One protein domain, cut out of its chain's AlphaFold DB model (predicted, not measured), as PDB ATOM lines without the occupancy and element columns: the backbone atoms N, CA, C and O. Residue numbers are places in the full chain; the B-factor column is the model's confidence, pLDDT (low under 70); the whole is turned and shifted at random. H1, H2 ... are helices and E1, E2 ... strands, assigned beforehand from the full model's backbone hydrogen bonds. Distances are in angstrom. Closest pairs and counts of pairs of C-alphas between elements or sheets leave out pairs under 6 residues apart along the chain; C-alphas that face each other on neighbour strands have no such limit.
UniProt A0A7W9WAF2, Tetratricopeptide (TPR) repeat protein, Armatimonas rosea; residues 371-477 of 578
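AT A GLANCE: This is residues 371 to 477 of the 578 residues of the protein "Tetratricopeptide (TPR) repeat protein" of Armatimonas rosea (UniProt A0A7W9WAF2). A small sheet of three short strands has helices H2 and H3 over one face; H1 and H4 pack on H3, H5 packs on H2, and E4 lies away from the sheet near the last residue. The 107 printed residues include five named helices and four named strands, E1 H1 E2 H2 H3 H4 H5 E3 E4; the sheet, E1 E3 E2, is antiparallel and the class is mixed. The whole is compact, with a radius of gyration of the C-alphas of 12.9 A and spans of 34 by 32 by 23 A.

HOW THE PARTS SIT: E1, residues 375 to 378, is antiparallel to E3, residues 467 to 470; N 376 and O 468 are 3.0 A apart, within hydrogen-bond range. H1, residues 386 to 390, touches H3, residues 419 to 429, closest at C-alphas 388 and 428, 6.6 A. E2, residues 405 to 407, is also antiparallel to E3, with N 406 and O 469 at 3.0 A. E1, H1 and E2 form a split strand-helix-strand unit, its same-way strands separated by E3, with a left-handed crossover. H2, residues 408 to 414, and H3 lie on the same face, making two layers. H4, residues 445 to 453, touches H3, closest at C-alphas 445 and 423, 6.2 A. H5, residues 456 to 464, touches H2, closest at C-alphas 459 and 409, 5.7 A. E4, residues 474 to 476, pairs with no named strand. Every helix has every O i to N i+4 pair within hydrogen-bond range.

IN THESE COORDINATES: E1 begins at C-alpha 375 (-43.934, 91.957, 16.073). H3 is 15.8 A long, H5 12.3 A and H4 12.1 A. E4 ends at C-alpha 476 (-32.517, 97.895, 7.963).

THE WHOLE: The farthest C-alphas, of Gly 454 and Pro 477, are 37.7 A apart. The printed part has no cut. The links H1 to E2 and H3 to H4 are long. Residues 380 to 386 and 432 to 439 have pLDDT under 70.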
ATOM      1  N   LEU A 371     -41.834  92.864   8.930       88.38
ATOM      2  CA  LEU A 371     -42.917  92.888   7.949       88.38
ATOM      3  C   LEU A 371     -44.161  93.523   8.562       88.38
ATOM      4  O   LEU A 371     -44.379  93.465   9.771       88.38
ATOM      5  N   LYS A 372     -45.031  94.075   7.728       93.69
ATOM      6  CA  LYS A 372     -46.333  94.569   8.145       93.69
ATOM      7  C   LYS A 372     -47.115  93.473   8.877       93.69
ATOM      8  O   LYS A 372     -47.215  92.326   8.441       93.69
ATOM      9  N   GLY A 373     -47.685  93.848  10.015       94.88
ATOM     10  CA  GLY A 373     -48.410  92.963  10.917       94.88
ATOM     11  C   GLY A 373     -47.515  92.067  11.775       94.88
ATOM     12  O   GLY A 373     -48.066  91.271  12.529       94.88
ATOM     13  N   SER A 374     -46.184  92.171  11.681       93.88
ATOM     14  CA  SER A 374     -45.218  91.410  12.481       93.88
ATOM     15  C   SER A 374     -44.839  92.149  13.773       93.88
ATOM     16  O   SER A 374     -45.033  93.362  13.892       93.88
ATOM     17  N   VAL A 375     -44.308  91.420  14.756       93.81
ATOM     18  CA  VAL A 375     -43.934  91.957  16.073       93.81
ATOM     19  C   VAL A 375     -42.494  92.465  16.067       93.81
ATOM     20  O   VAL A 375     -41.602  91.845  15.487       93.81
ATOM     21  N   TYR A 376     -42.257  93.580  16.751       93.19
ATOM     22  CA  TYR A 376     -40.931  94.114  17.058       93.19
ATOM     23  C   TYR A 376     -40.939  94.779  18.437       93.19
ATOM     24  O   TYR A 376     -42.001  94.979  19.030       93.19
ATOM     25  N   THR A 377     -39.770  95.128  18.965       92.38
ATOM     26  CA  THR A 377     -39.671  95.852  20.241       92.38
ATOM     27  C   THR A 377     -38.891  97.148  20.092       92.38
ATOM     28  O   THR A 377     -38.067  97.300  19.186       92.38
ATOM     29  N   ILE A 378     -39.149  98.095  20.991       90.12
ATOM     30  CA  ILE A 378     -38.325  99.291  21.165       90.12
ATOM     31  C   ILE A 378     -37.582  99.140  22.494       90.12
ATOM     32  O   ILE A 378     -38.194  98.947  23.539       90.12
ATOM     33  N   SER A 379     -36.252  99.166  22.455       83.44
ATOM     34  CA  SER A 379     -35.408  99.012  23.640       83.44
ATOM     35  C   SER A 379     -34.080  99.734  23.453       83.44
ATOM     36  O   SER A 379     -33.374  99.515  22.468       83.44
ATOM     37  N   ALA A 380     -33.693 100.530  24.450       68.62
ATOM     38  CA  ALA A 380     -32.367 101.145  24.505       68.62
ATOM     39  C   ALA A 380     -31.243 100.098  24.660       68.62
ATOM     40  O   ALA A 380     -30.123 100.326  24.201       68.62
ATOM     41  N   ASN A 381     -31.559  98.939  25.252       69.38
ATOM     42  CA  ASN A 381     -30.648  97.811  25.425       69.38
ATOM     43  C   ASN A 381     -30.960  96.741  24.373       69.38
ATOM     44  O   ASN A 381     -31.894  95.952  24.522       69.38
ATOM     45  N   LEU A 382     -30.175  96.740  23.295       64.12
ATOM     46  CA  LEU A 382     -30.284  95.813  22.163       64.12
ATOM     47  C   LEU A 382     -29.618  94.459  22.461       64.12
ATOM     48  O   LEU A 382     -28.818  93.972  21.666       64.12
ATOM     49  N   THR A 383     -29.886  93.862  23.622       55.75
ATOM     50  CA  THR A 383     -29.362  92.523  23.908       55.75
ATOM     51  C   THR A 383     -30.139  91.511  23.070       55.75
ATOM     52  O   THR A 383     -31.361  91.430  23.181       55.75
ATOM     53  N   ALA A 384     -29.434  90.765  22.221       58.28
ATOM     54  CA  ALA A 384     -30.017  89.711  21.402       58.28
ATOM     55  C   ALA A 384     -30.604  88.609  22.300       58.28
ATOM     56  O   ALA A 384     -29.860  87.930  23.010       58.28
ATOM     57  N   ASP A 385     -31.927  88.430  22.278       69.75
ATOM     58  CA  ASP A 385     -32.557  87.201  22.761       69.75
ATOM     59  C   ASP A 385     -32.556  86.192  21.596       69.75
ATOM     60  O   ASP A 385     -33.239  86.423  20.589       69.75
ATOM     61  N   PRO A 386     -31.821  85.069  21.701       67.81
ATOM     62  CA  PRO A 386     -31.710  84.100  20.613       67.81
ATOM     63  C   PRO A 386     -33.052  83.505  20.169       67.81
ATOM     64  O   PRO A 386     -33.189  83.101  19.014       67.81
ATOM     65  N   ASN A 387     -34.049  83.420  21.058       70.88
ATOM     66  CA  ASN A 387     -35.377  82.922  20.702       70.88
ATOM     67  C   ASN A 387     -36.157  83.959  19.892       70.88
ATOM     68  O   ASN A 387     -36.858  83.597  18.948       70.88
ATOM     69  N   MET A 388     -36.011  85.240  20.235       77.31
ATOM     70  CA  MET A 388     -36.646  86.336  19.506       77.31
ATOM     71  C   MET A 388     -36.052  86.498  18.108       77.31
ATOM     72  O   MET A 388     -36.807  86.581  17.143       77.31
ATOM     73  N   GLU A 389     -34.725  86.462  17.971       72.44
ATOM     74  CA  GLU A 389     -34.072  86.563  16.658       72.44
ATOM     75  C   GLU A 389     -34.441  85.395  15.739       72.44
ATOM     76  O   GLU A 389     -34.752  85.613  14.570       72.44
ATOM     77  N   ARG A 390     -34.509  84.164  16.271       72.12
ATOM     78  CA  ARG A 390     -34.992  82.987  15.520       72.12
ATOM     79  C   ARG A 390     -36.444  83.117  15.073       72.12
ATOM     80  O   ARG A 390     -36.808  82.563  14.042       72.12
ATOM     81  N   ALA A 391     -37.266  83.829  15.838       75.38
ATOM     82  CA  ALA A 391     -38.645  84.134  15.475       75.38
ATOM     83  C   ALA A 391     -38.766  85.368  14.554       75.38
ATOM     84  O   ALA A 391     -39.876  85.736  14.170       75.38
ATOM     85  N   GLY A 392     -37.658  86.030  14.201       78.81
ATOM     86  CA  GLY A 392     -37.664  87.259  13.404       78.81
ATOM     87  C   GLY A 392     -38.214  88.477  14.155       78.81
ATOM     88  O   GLY A 392     -38.785  89.375  13.535       78.81
ATOM     89  N   ILE A 393     -38.097  88.497  15.487       85.31
ATOM     90  CA  ILE A 393     -38.529  89.602  16.349       85.31
ATOM     91  C   ILE A 393     -37.307  90.442  16.705       85.31
ATOM     92  O   ILE A 393     -36.467  90.039  17.508       85.31
ATOM     93  N   TYR A 394     -37.222  91.633  16.118       86.19
ATOM     94  CA  TYR A 394     -36.066  92.515  16.269       86.19
ATOM     95  C   TYR A 394     -36.348  93.672  17.229       86.19
ATOM     96  O   TYR A 394     -37.432  94.260  17.215       86.19
ATOM     97  N   ALA A 395     -35.345  94.027  18.032       87.19
ATOM     98  CA  ALA A 395     -35.370  95.217  18.872       87.19
ATOM     99  C   ALA A 395     -34.791  96.422  18.123       87.19
ATOM    100  O   ALA A 395     -33.758  96.306  17.465       87.19
ATOM    101  N   TYR A 396     -35.412  97.591  18.257       87.31
ATOM    102  CA  TYR A 396     -34.922  98.860  17.721       87.31
ATOM    103  C   TYR A 396     -34.582  99.821  18.853       87.31
ATOM    104  O   TYR A 396     -35.280  99.874  19.861       87.31
ATOM    105  N   LYS A 397     -33.497 100.588  18.677       84.56
ATOM    106  CA  LYS A 397     -32.970 101.476  19.723       84.56
ATOM    107  C   LYS A 397     -33.992 102.531  20.143       84.56
ATOM    108  O   LYS A 397     -34.088 102.872  21.316       84.56
ATOM    109  N   ASP A 398     -34.745 103.024  19.169       85.12
ATOM    110  CA  ASP A 398     -35.818 103.985  19.346       85.12
ATOM    111  C   ASP A 398     -36.845 103.846  18.206       85.12
ATOM    112  O   ASP A 398     -36.609 103.167  17.198       85.12
ATOM    113  N   ALA A 399     -37.990 104.512  18.369       83.50
ATOM    114  CA  ALA A 399     -39.096 104.482  17.414       83.50
ATOM    115  C   ALA A 399     -38.740 105.048  16.024       83.50
ATOM    116  O   ALA A 399     -39.365 104.658  15.045       83.50
ATOM    117  N   SER A 400     -37.741 105.935  15.912       83.69
ATOM    118  CA  SER A 400     -37.318 106.523  14.628       83.69
ATOM    119  C   SER A 400     -36.541 105.534  13.754       83.69
ATOM    120  O   SER A 400     -36.487 105.682  12.533       83.69
ATOM    121  N   LYS A 401     -35.933 104.516  14.375       81.62
ATOM    122  CA  LYS A 401     -35.173 103.466  13.685       81.62
ATOM    123  C   LYS A 401     -36.030 102.256  13.315       81.62
ATOM    124  O   LYS A 401     -35.656 101.530  12.395       81.62
ATOM    125  N   GLY A 402     -37.134 102.029  14.026       84.06
ATOM    126  CA  GLY A 402     -38.087 100.954  13.749       84.06
ATOM    127  C   GLY A 402     -39.088 101.283  12.634       84.06
ATOM    128  O   GLY A 402     -39.105 102.404  12.121       84.06
ATOM    129  N   PRO A 403     -39.930 100.312  12.234       89.19
ATOM    130  CA  PRO A 403     -41.119 100.602  11.437       89.19
ATOM    131  C   PRO A 403     -42.086 101.496  12.217       89.19
ATOM    132  O   PRO A 403     -42.104 101.486  13.453       89.19
ATOM    133  N   LYS A 404     -42.975 102.192  11.502       93.19
ATOM    134  CA  LYS A 404     -44.207 102.688  12.127       93.19
ATOM    135  C   LYS A 404     -44.989 101.508  12.689       93.19
ATOM    136  O   LYS A 404     -45.174 100.501  12.006       93.19
ATOM    137  N   GLY A 405     -45.483 101.639  13.911       94.06
ATOM    138  CA  GLY A 405     -46.201 100.562  14.572       94.06
ATOM    139  C   GLY A 405     -47.124 101.050  15.671       94.06
ATOM    140  O   GLY A 405     -47.100 102.215  16.063       94.06
ATOM    141  N   ILE A 406     -47.937 100.125  16.160       95.56
ATOM    142  CA  ILE A 406     -48.857 100.324  17.283       95.56
ATOM    143  C   ILE A 406     -48.548  99.318  18.393       95.56
ATOM    144  O   ILE A 406     -47.992  98.257  18.099       95.56
ATOM    145  N   PRO A 407     -48.904  99.601  19.657       96.50
ATOM    146  CA  PRO A 407     -48.717  98.652  20.748       96.50
ATOM    147  C   PRO A 407     -49.354  97.289  20.447       96.50
ATOM    148  O   PRO A 407     -50.481  97.213  19.954       96.50
ATOM    149  N   ALA A 408     -48.660  96.201  20.783       95.25
ATOM    150  CA  ALA A 408     -49.121  94.846  20.482       95.25
ATOM    151  C   ALA A 408     -50.471  94.510  21.133       95.25
ATOM    152  O   ALA A 408     -51.294  93.840  20.514       95.25
ATOM    153  N   ALA A 409     -50.742  95.034  22.334       93.44
ATOM    154  CA  ALA A 409     -52.043  94.894  22.989       93.44
ATOM    155  C   ALA A 409     -53.181  95.530  22.166       93.44
ATOM    156  O   ALA A 409     -54.243  94.928  22.008       93.44
ATOM    157  N   GLN A 410     -52.940  96.705  21.573       94.62
ATOM    158  CA  GLN A 410     -53.899  97.362  20.684       94.62
ATOM    159  C   GLN A 410     -54.083  96.560  19.390       94.62
ATOM    160  O   GLN A 410     -55.214  96.289  18.994       94.62
ATOM    161  N   ALA A 411     -52.983  96.129  18.766       94.62
ATOM    162  CA  ALA A 411     -53.008  95.339  17.535       94.62
ATOM    163  C   ALA A 411     -53.737  93.993  17.696       94.62
ATOM    164  O   ALA A 411     -54.394  93.513  16.771       94.62
ATOM    165  N   LEU A 412     -53.627  93.381  18.878       92.25
ATOM    166  CA  LEU A 412     -54.291  92.128  19.223       92.25
ATOM    167  C   LEU A 412     -55.817  92.279  19.312       92.25
ATOM    168  O   LEU A 412     -56.538  91.337  18.964       92.25
ATOM    169  N   ALA A 413     -56.290  93.444  19.767       89.44
ATOM    170  CA  ALA A 413     -57.706  93.789  19.843       89.44
ATOM    171  C   ALA A 413     -58.280  94.188  18.474       89.44
ATOM    172  O   ALA A 413     -59.401  93.809  18.147       89.44
ATOM    173  N   SER A 414     -57.506  94.906  17.655       90.56
ATOM    174  CA  SER A 414     -57.922  95.369  16.323       90.56
ATOM    175  C   SER A 414     -57.708  94.346  15.199       90.56
ATOM    176  O   SER A 414     -58.096  94.604  14.061       90.56
ATOM    177  N   GLY A 415     -57.082  93.199  15.483       89.31
ATOM    178  CA  GLY A 415     -56.835  92.145  14.494       89.31
ATOM    179  C   GLY A 415     -55.750  92.486  13.465       89.31
ATOM    180  O   GLY A 415     -55.771  91.956  12.360       89.31
ATOM    181  N   GLN A 416     -54.796  93.357  13.804       92.31
ATOM    182  CA  GLN A 416     -53.759  93.842  12.876       92.31
ATOM    183  C   GLN A 416     -52.510  92.945  12.791       92.31
ATOM    184  O   GLN A 416     -51.581  93.251  12.043       92.31
ATOM    185  N   LEU A 417     -52.478  91.837  13.534       94.94
ATOM    186  CA  LEU A 417     -51.405  90.844  13.468       94.94
ATOM    187  C   LEU A 417     -51.568  89.952  12.231       94.94
ATOM    188  O   LEU A 417     -52.589  89.276  12.074       94.94
ATOM    189  N   SER A 418     -50.528  89.886  11.400       94.31
ATOM    190  CA  SER A 418     -50.434  88.884  10.332       94.31
ATOM    191  C   SER A 418     -50.282  87.474  10.928       94.31
ATOM    192  O   SER A 418     -49.953  87.358  12.111       94.31
ATOM    193  N   PRO A 419     -50.460  86.381  10.160       91.75
ATOM    194  CA  PRO A 419     -50.209  85.028  10.670       91.75
ATOM    195  C   PRO A 419     -48.817  84.874  11.308       91.75
ATOM    196  O   PRO A 419     -48.698  84.347  12.411       91.75
ATOM    197  N   LEU A 420     -47.786  85.448  10.673       87.50
ATOM    198  CA  LEU A 420     -46.435  85.519  11.232       87.50
ATOM    199  C   LEU A 420     -46.397  86.342  12.526       87.50
ATOM    200  O   LEU A 420     -45.831  85.894  13.517       87.50
ATOM    201  N   GLY A 421     -47.017  87.524  12.546       91.88
ATOM    202  CA  GLY A 421     -47.067  88.361  13.744       91.88
ATOM    203  C   GLY A 421     -47.761  87.692  14.924       91.88
ATOM    204  O   GLY A 421     -47.320  87.833  16.060       91.88
ATOM    205  N   GLN A 422     -48.812  86.915  14.669       93.88
ATOM    206  CA  GLN A 422     -49.482  86.122  15.695       93.88
ATOM    207  C   GLN A 422     -48.530  85.083  16.300       93.88
ATOM    208  O   GLN A 422     -48.416  84.991  17.523       93.88
ATOM    209  N   LEU A 423     -47.800  84.353  15.452       88.88
ATOM    210  CA  LEU A 423     -46.801  83.380  15.888       88.88
ATOM    211  C   LEU A 423     -45.655  84.038  16.671       88.88
ATOM    212  O   LEU A 423     -45.216  83.516  17.697       88.88
ATOM    213  N   GLN A 424     -45.199  85.203  16.216       90.12
ATOM    214  CA  GLN A 424     -44.170  85.993  16.882       90.12
ATOM    215  C   GLN A 424     -44.631  86.492  18.251       90.12
ATOM    216  O   GLN A 424     -43.897  86.362  19.225       90.12
ATOM    217  N   LEU A 425     -45.856  87.012  18.356       92.62
ATOM    218  CA  LEU A 425     -46.403  87.491  19.623       92.62
ATOM    219  C   LEU A 425     -46.513  86.356  20.642       92.62
ATOM    220  O   LEU A 425     -46.121  86.519  21.795       92.62
ATOM    221  N   VAL A 426     -46.996  85.191  20.205       91.31
ATOM    222  CA  VAL A 426     -47.046  83.985  21.037       91.31
ATOM    223  C   VAL A 426     -45.642  83.574  21.472       91.31
ATOM    224  O   VAL A 426     -45.414  83.366  22.657       91.31
ATOM    225  N   THR A 427     -44.685  83.526  20.544       86.62
ATOM    226  CA  THR A 427     -43.287  83.187  20.852       86.62
ATOM    227  C   THR A 427     -42.656  84.159  21.845       86.62
ATOM    228  O   THR A 427     -41.907  83.736  22.719       86.62
ATOM    229  N   TYR A 428     -42.971  85.451  21.742       89.00
ATOM    230  CA  TYR A 428     -42.473  86.471  22.659       89.00
ATOM    231  C   TYR A 428     -43.011  86.281  24.080       89.00
ATOM    232  O   TYR A 428     -42.255  86.336  25.045       89.00
ATOM    233  N   VAL A 429     -44.324  86.069  24.214       90.56
ATOM    234  CA  VAL A 429     -44.984  85.944  25.524       90.56
ATOM    235  C   VAL A 429     -44.707  84.586  26.170       90.56
ATOM    236  O   VAL A 429     -44.627  84.482  27.394       90.56
ATOM    237  N   PHE A 430     -44.547  83.546  25.357       88.56
ATOM    238  CA  PHE A 430     -44.316  82.177  25.795       88.56
ATOM    239  C   PHE A 430     -43.013  81.633  25.196       88.56
ATOM    240  O   PHE A 430     -43.052  80.759  24.341       88.56
ATOM    241  N   PRO A 431     -41.829  82.121  25.591       80.94
ATOM    242  CA  PRO A 431     -40.583  81.697  24.962       80.94
ATOM    243  C   PRO A 431     -40.381  80.171  25.083       80.94
ATOM    244  O   PRO A 431     -40.474  79.618  26.185       80.94
ATOM    245  N   PRO A 432     -40.108  79.457  23.972       69.25
ATOM    246  CA  PRO A 432     -39.972  78.008  23.992       69.25
ATOM    247  C   PRO A 432     -38.748  77.570  24.807       69.25
ATOM    248  O   PRO A 432     -37.698  78.215  24.810       69.25
ATOM    249  N   ASN A 433     -38.853  76.418  25.477       64.94
ATOM    250  CA  ASN A 433     -37.722  75.834  26.194       64.94
ATOM    251  C   ASN A 433     -36.652  75.363  25.194       64.94
ATOM    252  O   ASN A 433     -36.870  74.415  24.432       64.94
ATOM    253  N   THR A 434     -35.477  75.988  25.251       55.28
ATOM    254  CA  THR A 434     -34.344  75.757  24.342       55.28
ATOM    255  C   THR A 434     -33.874  74.300  24.289       55.28
ATOM    256  O   THR A 434     -33.354  73.872  23.261       55.28
ATOM    257  N   ARG A 435     -34.115  73.495  25.338       51.19
ATOM    258  CA  ARG A 435     -33.742  72.068  25.375       51.19
ATOM    259  C   ARG A 435     -34.699  71.145  24.618       51.19
ATOM    260  O   ARG A 435     -34.295  70.047  24.255       51.19
ATOM    261  N   LYS A 436     -35.956  71.549  24.392       51.66
ATOM    262  CA  LYS A 436     -36.987  70.692  23.769       51.66
ATOM    263  C   LYS A 436     -37.237  70.989  22.281       51.66
ATOM    264  O   LYS A 436     -38.018  70.268  21.671       51.66
ATOM    265  N   ARG A 437     -36.598  72.025  21.708       52.38
ATOM    266  CA  ARG A 437     -36.668  72.441  20.282       52.38
ATOM    267  C   ARG A 437     -38.085  72.507  19.670       52.38
ATOM    268  O   ARG A 437     -38.227  72.441  18.453       52.38
ATOM    269  N   LYS A 438     -39.142  72.653  20.475       55.41
ATOM    270  CA  LYS A 438     -40.518  72.772  19.975       55.41
ATOM    271  C   LYS A 438     -40.879  74.249  19.843       55.41
ATOM    272  O   LYS A 438     -41.182  74.893  20.843       55.41
ATOM    273  N   PHE A 439     -40.810  74.772  18.623       65.31
ATOM    274  CA  PHE A 439     -41.413  76.059  18.280       65.31
ATOM    275  C   PHE A 439     -42.925  75.884  18.104       65.31
ATOM    276  O   PHE A 439     -43.387  74.792  17.765       65.31
ATOM    277  N   TYR A 440     -43.690  76.944  18.359       79.00
ATOM    278  CA  TYR A 440     -45.123  76.935  18.079       79.00
ATOM    279  C   TYR A 440     -45.371  76.824  16.580       79.00
ATOM    280  O   TYR A 440     -44.580  77.280  15.754       79.00
ATOM    281  N   THR A 441     -46.496  76.222  16.242       81.62
ATOM    282  CA  THR A 441     -47.028  76.161  14.887       81.62
ATOM    283  C   THR A 441     -48.255  77.055  14.787       81.62
ATOM    284  O   THR A 441     -48.829  77.466  15.797       81.62
ATOM    285  N   GLN A 442     -48.723  77.318  13.565       83.19
ATOM    286  CA  GLN A 442     -49.947  78.098  13.369       83.19
ATOM    287  C   GLN A 442     -51.179  77.454  14.037       83.19
ATOM    288  O   GLN A 442     -52.126  78.160  14.373       83.19
ATOM    289  N   ALA A 443     -51.158  76.137  14.273       86.38
ATOM    290  CA  ALA A 443     -52.229  75.427  14.969       86.38
ATOM    291  C   ALA A 443     -52.297  75.760  16.472       86.38
ATOM    292  O   ALA A 443     -53.379  75.734  17.050       86.38
ATOM    293  N   ASP A 444     -51.168  76.111  17.096       86.50
ATOM    294  CA  ASP A 444     -51.104  76.446  18.526       86.50
ATOM    295  C   ASP A 444     -51.591  77.884  18.811       86.50
ATOM    296  O   ASP A 444     -52.026  78.212  19.918       86.50
ATOM    297  N   VAL A 445     -51.526  78.754  17.798       91.31
ATOM    298  CA  VAL A 445     -51.755  80.202  17.905       91.31
ATOM    299  C   VAL A 445     -53.125  80.582  18.493       91.31
ATOM    300  O   VAL A 445     -53.142  81.433  19.383       91.31
ATOM    301  N   PRO A 446     -54.271  80.004  18.072       94.38
ATOM    302  CA  PRO A 446     -55.579  80.470  18.538       94.38
ATOM    303  C   PRO A 446     -55.764  80.369  20.056       94.38
ATOM    304  O   PRO A 446     -56.224  81.325  20.684       94.38
ATOM    305  N   ALA A 447     -55.364  79.242  20.655       94.25
ATOM    306  CA  ALA A 447     -55.487  79.017  22.094       94.25
ATOM    307  C   ALA A 447     -54.588  79.974  22.890       94.25
ATOM    308  O   ALA A 447     -55.039  80.621  23.837       94.25
ATOM    309  N   LEU A 448     -53.335  80.128  22.457       94.06
ATOM    310  CA  LEU A 448     -52.343  80.959  23.139       94.06
ATOM    311  C   LEU A 448     -52.653  82.457  23.013       94.06
ATOM    312  O   LEU A 448     -52.508  83.199  23.983       94.06
ATOM    313  N   LEU A 449     -53.153  82.917  21.861       94.31
ATOM    314  CA  LEU A 449     -53.633  84.295  21.723       94.31
ATOM    315  C   LEU A 449     -54.852  84.572  22.605       94.31
ATOM    316  O   LEU A 449     -54.964  85.670  23.148       94.31
ATOM    317  N   SER A 450     -55.758  83.602  22.761       94.25
ATOM    318  CA  SER A 450     -56.898  83.740  23.674       94.25
ATOM    319  C   SER A 450     -56.436  83.907  25.123       94.25
ATOM    320  O   SER A 450     -56.976  84.746  25.843       94.25
ATOM    321  N   GLU A 451     -55.405  83.168  25.536       95.12
ATOM    322  CA  GLU A 451     -54.803  83.314  26.864       95.12
ATOM    323  C   GLU A 451     -54.186  84.707  27.063       95.12
ATOM    324  O   GLU A 451     -54.380  85.323  28.111       95.12
ATOM    325  N   ILE A 452     -53.485  85.241  26.056       94.38
ATOM    326  CA  ILE A 452     -52.909  86.595  26.117       94.38
ATOM    327  C   ILE A 452     -54.018  87.645  26.251       94.38
ATOM    328  O   ILE A 452     -53.920  88.528  27.097       94.38
ATOM    329  N   ARG A 453     -55.093  87.539  25.454       93.69
ATOM    330  CA  ARG A 453     -56.233  88.473  25.509       93.69
ATOM    331  C   ARG A 453     -56.923  88.482  26.871       93.69
ATOM    332  O   ARG A 453     -57.358  89.538  27.314       93.69
ATOM    333  N   GLY A 454     -57.032  87.319  27.512       92.94
ATOM    334  CA  GLY A 454     -57.687  87.168  28.811       92.94
ATOM    335  C   GLY A 454     -56.824  87.553  30.017       92.94
ATOM    336  O   GLY A 454     -57.323  87.517  31.140       92.94
ATOM    337  N   ASN A 455     -55.547  87.899  29.825       95.31
ATOM    338  CA  ASN A 455     -54.599  88.122  30.914       95.31
ATOM    339  C   ASN A 455     -54.071  89.566  30.916       95.31
ATOM    340  O   ASN A 455     -53.125  89.902  30.201       95.31
ATOM    341  N   SER A 456     -54.656  90.414  31.766       93.50
ATOM    342  CA  SER A 456     -54.283  91.831  31.893       93.50
ATOM    343  C   SER A 456     -52.810  92.038  32.249       93.50
ATOM    344  O   SER A 456     -52.165  92.902  31.665       93.50
ATOM    345  N   ALA A 457     -52.236  91.201  33.121       94.62
ATOM    346  CA  ALA A 457     -50.829  91.307  33.504       94.62
ATOM    347  C   ALA A 457     -49.881  91.105  32.308       94.62
ATOM    348  O   ALA A 457     -48.883  91.817  32.183       94.62
ATOM    349  N   LYS A 458     -50.211  90.178  31.396       93.00
ATOM    350  CA  LYS A 458     -49.446  89.966  30.156       93.00
ATOM    351  C   LYS A 458     -49.570  91.155  29.205       93.00
ATOM    352  O   LYS A 458     -48.572  91.574  28.626       93.00
ATOM    353  N   LEU A 459     -50.768  91.720  29.053       93.56
ATOM    354  CA  LEU A 459     -50.986  92.905  28.213       93.56
ATOM    355  C   LEU A 459     -50.226  94.131  28.747       93.56
ATOM    356  O   LEU A 459     -49.594  94.846  27.966       93.56
ATOM    357  N   ASP A 460     -50.212  94.325  30.066       93.25
ATOM    358  CA  ASP A 460     -49.447  95.390  30.721       93.25
ATOM    359  C   ASP A 460     -47.936  95.207  30.524       93.25
ATOM    360  O   ASP A 460     -47.209  96.176  30.294       93.25
ATOM    361  N   GLU A 461     -47.442  93.967  30.587       92.19
ATOM    362  CA  GLU A 461     -46.034  93.661  30.328       92.19
ATOM    363  C   GLU A 461     -45.628  93.990  28.884       92.19
ATOM    364  O   GLU A 461     -44.572  94.594  28.676       92.19
ATOM    365  N   LEU A 462     -46.473  93.674  27.893       93.12
ATOM    366  CA  LEU A 462     -46.237  94.057  26.495       93.12
ATOM    367  C   LEU A 462     -46.087  95.579  26.346       93.12
ATOM    368  O   LEU A 462     -45.202  96.042  25.626       93.12
ATOM    369  N   GLY A 463     -46.916  96.354  27.052       90.69
ATOM    370  CA  GLY A 463     -46.820  97.815  27.081       90.69
ATOM    371  C   GLY A 463     -45.515  98.305  27.714       90.69
ATOM    372  O   GLY A 463     -44.800  99.108  27.114       90.69
ATOM    373  N   LYS A 464     -45.156  97.776  28.892       90.56
ATOM    374  CA  LYS A 464     -43.916  98.133  29.611       90.56
ATOM    375  C   LYS A 464     -42.657  97.837  28.802       90.56
ATOM    376  O   LYS A 464     -41.705  98.609  28.854       90.56
ATOM    377  N   ARG A 465     -42.652  96.734  28.051       89.62
ATOM    378  CA  ARG A 465     -41.528  96.324  27.197       89.62
ATOM    379  C   ARG A 465     -41.569  96.929  25.790       89.62
ATOM    380  O   ARG A 465     -40.758  96.543  24.952       89.62
ATOM    381  N   GLN A 466     -42.507  97.844  25.531       92.94
ATOM    382  CA  GLN A 466     -42.710  98.493  24.234       92.94
ATOM    383  C   GLN A 466     -42.741  97.483  23.078       92.94
ATOM    384  O   GLN A 466     -42.018  97.613  22.086       92.94
ATOM    385  N   VAL A 467     -43.560  96.441  23.231       94.50
ATOM    386  CA  VAL A 467     -43.808  95.459  22.176       94.50
ATOM    387  C   VAL A 467     -44.816  96.045  21.201       94.50
ATOM    388  O   VAL A 467     -45.924  96.433  21.577       94.50
ATOM    389  N   MET A 468     -44.425  96.100  19.938       95.88
ATOM    390  CA  MET A 468     -45.126  96.806  18.880       95.88
ATOM    391  C   MET A 468     -45.466  95.854  17.734       95.88
ATOM    392  O   MET A 468     -44.823  94.820  17.549       95.88
ATOM    393  N   VAL A 469     -46.461  96.226  16.936       96.62
ATOM    394  CA  VAL A 469     -46.812  95.572  15.674       96.62
ATOM    395  C   VAL A 469     -46.610  96.557  14.540       96.62
ATOM    396  O   VAL A 469     -47.120  97.678  14.588       96.62
ATOM    397  N   ALA A 470     -45.843  96.148  13.534       95.50
ATOM    398  CA  ALA A 470     -45.490  97.000  12.409       95.50
ATOM    399  C   ALA A 470     -46.702  97.257  11.503       95.50
ATOM    400  O   ALA A 470     -47.461  96.350  11.170       95.50
ATOM    401  N   LEU A 471     -46.877  98.500  11.069       95.25
ATOM    402  CA  LEU A 471     -47.912  98.911  10.115       95.25
ATOM    403  C   LEU A 471     -47.401  98.953   8.668       95.25
ATOM    404  O   LEU A 471     -48.199  99.079   7.736       95.25
ATOM    405  N   GLU A 472     -46.092  98.816   8.485       92.75
ATOM    406  CA  GLU A 472     -45.388  98.853   7.208       92.75
ATOM    407  C   GLU A 472     -44.215  97.868   7.218       92.75
ATOM    408  O   GLU A 472     -43.707  97.507   8.284       92.75
ATOM    409  N   ASP A 473     -43.779  97.455   6.029       88.00
ATOM    410  CA  ASP A 473     -42.544  96.693   5.879       88.00
ATOM    411  C   ASP A 473     -41.344  97.616   6.105       88.00
ATOM    412  O   ASP A 473     -41.239  98.705   5.532       88.00
ATOM    413  N   LYS A 474     -40.393  97.160   6.915       84.88
ATOM    414  CA  LYS A 474     -39.149  97.867   7.190       84.88
ATOM    415  C   LYS A 474     -37.972  96.925   7.075       84.88
ATOM    416  O   LYS A 474     -37.919  95.864   7.691       84.88
ATOM    417  N   ILE A 475     -36.994  97.378   6.311       80.31
ATOM    418  CA  ILE A 475     -35.685  96.758   6.198       80.31
ATOM    419  C   ILE A 475     -34.677  97.732   6.795       80.31
ATOM    420  O   ILE A 475     -34.771  98.941   6.581       80.31
ATOM    421  N   LEU A 476     -33.727  97.204   7.553       81.44
ATOM    422  CA  LEU A 476     -32.517  97.895   7.963       81.44
ATOM    423  C   LEU A 476     -31.337  97.074   7.424       81.44
ATOM    424  O   LEU A 476     -31.224  95.904   7.797       81.44
ATOM    425  N   PRO A 477     -30.502  97.619   6.523       81.25
ATOM    426  CA  PRO A 477     -29.334  96.902   6.032       81.25
ATOM    427  C   PRO A 477     -28.345  96.652   7.172       81.25
ATOM    428  O   PRO A 477     -28.322  97.387   8.160       81.25
TER     429      PRO A 477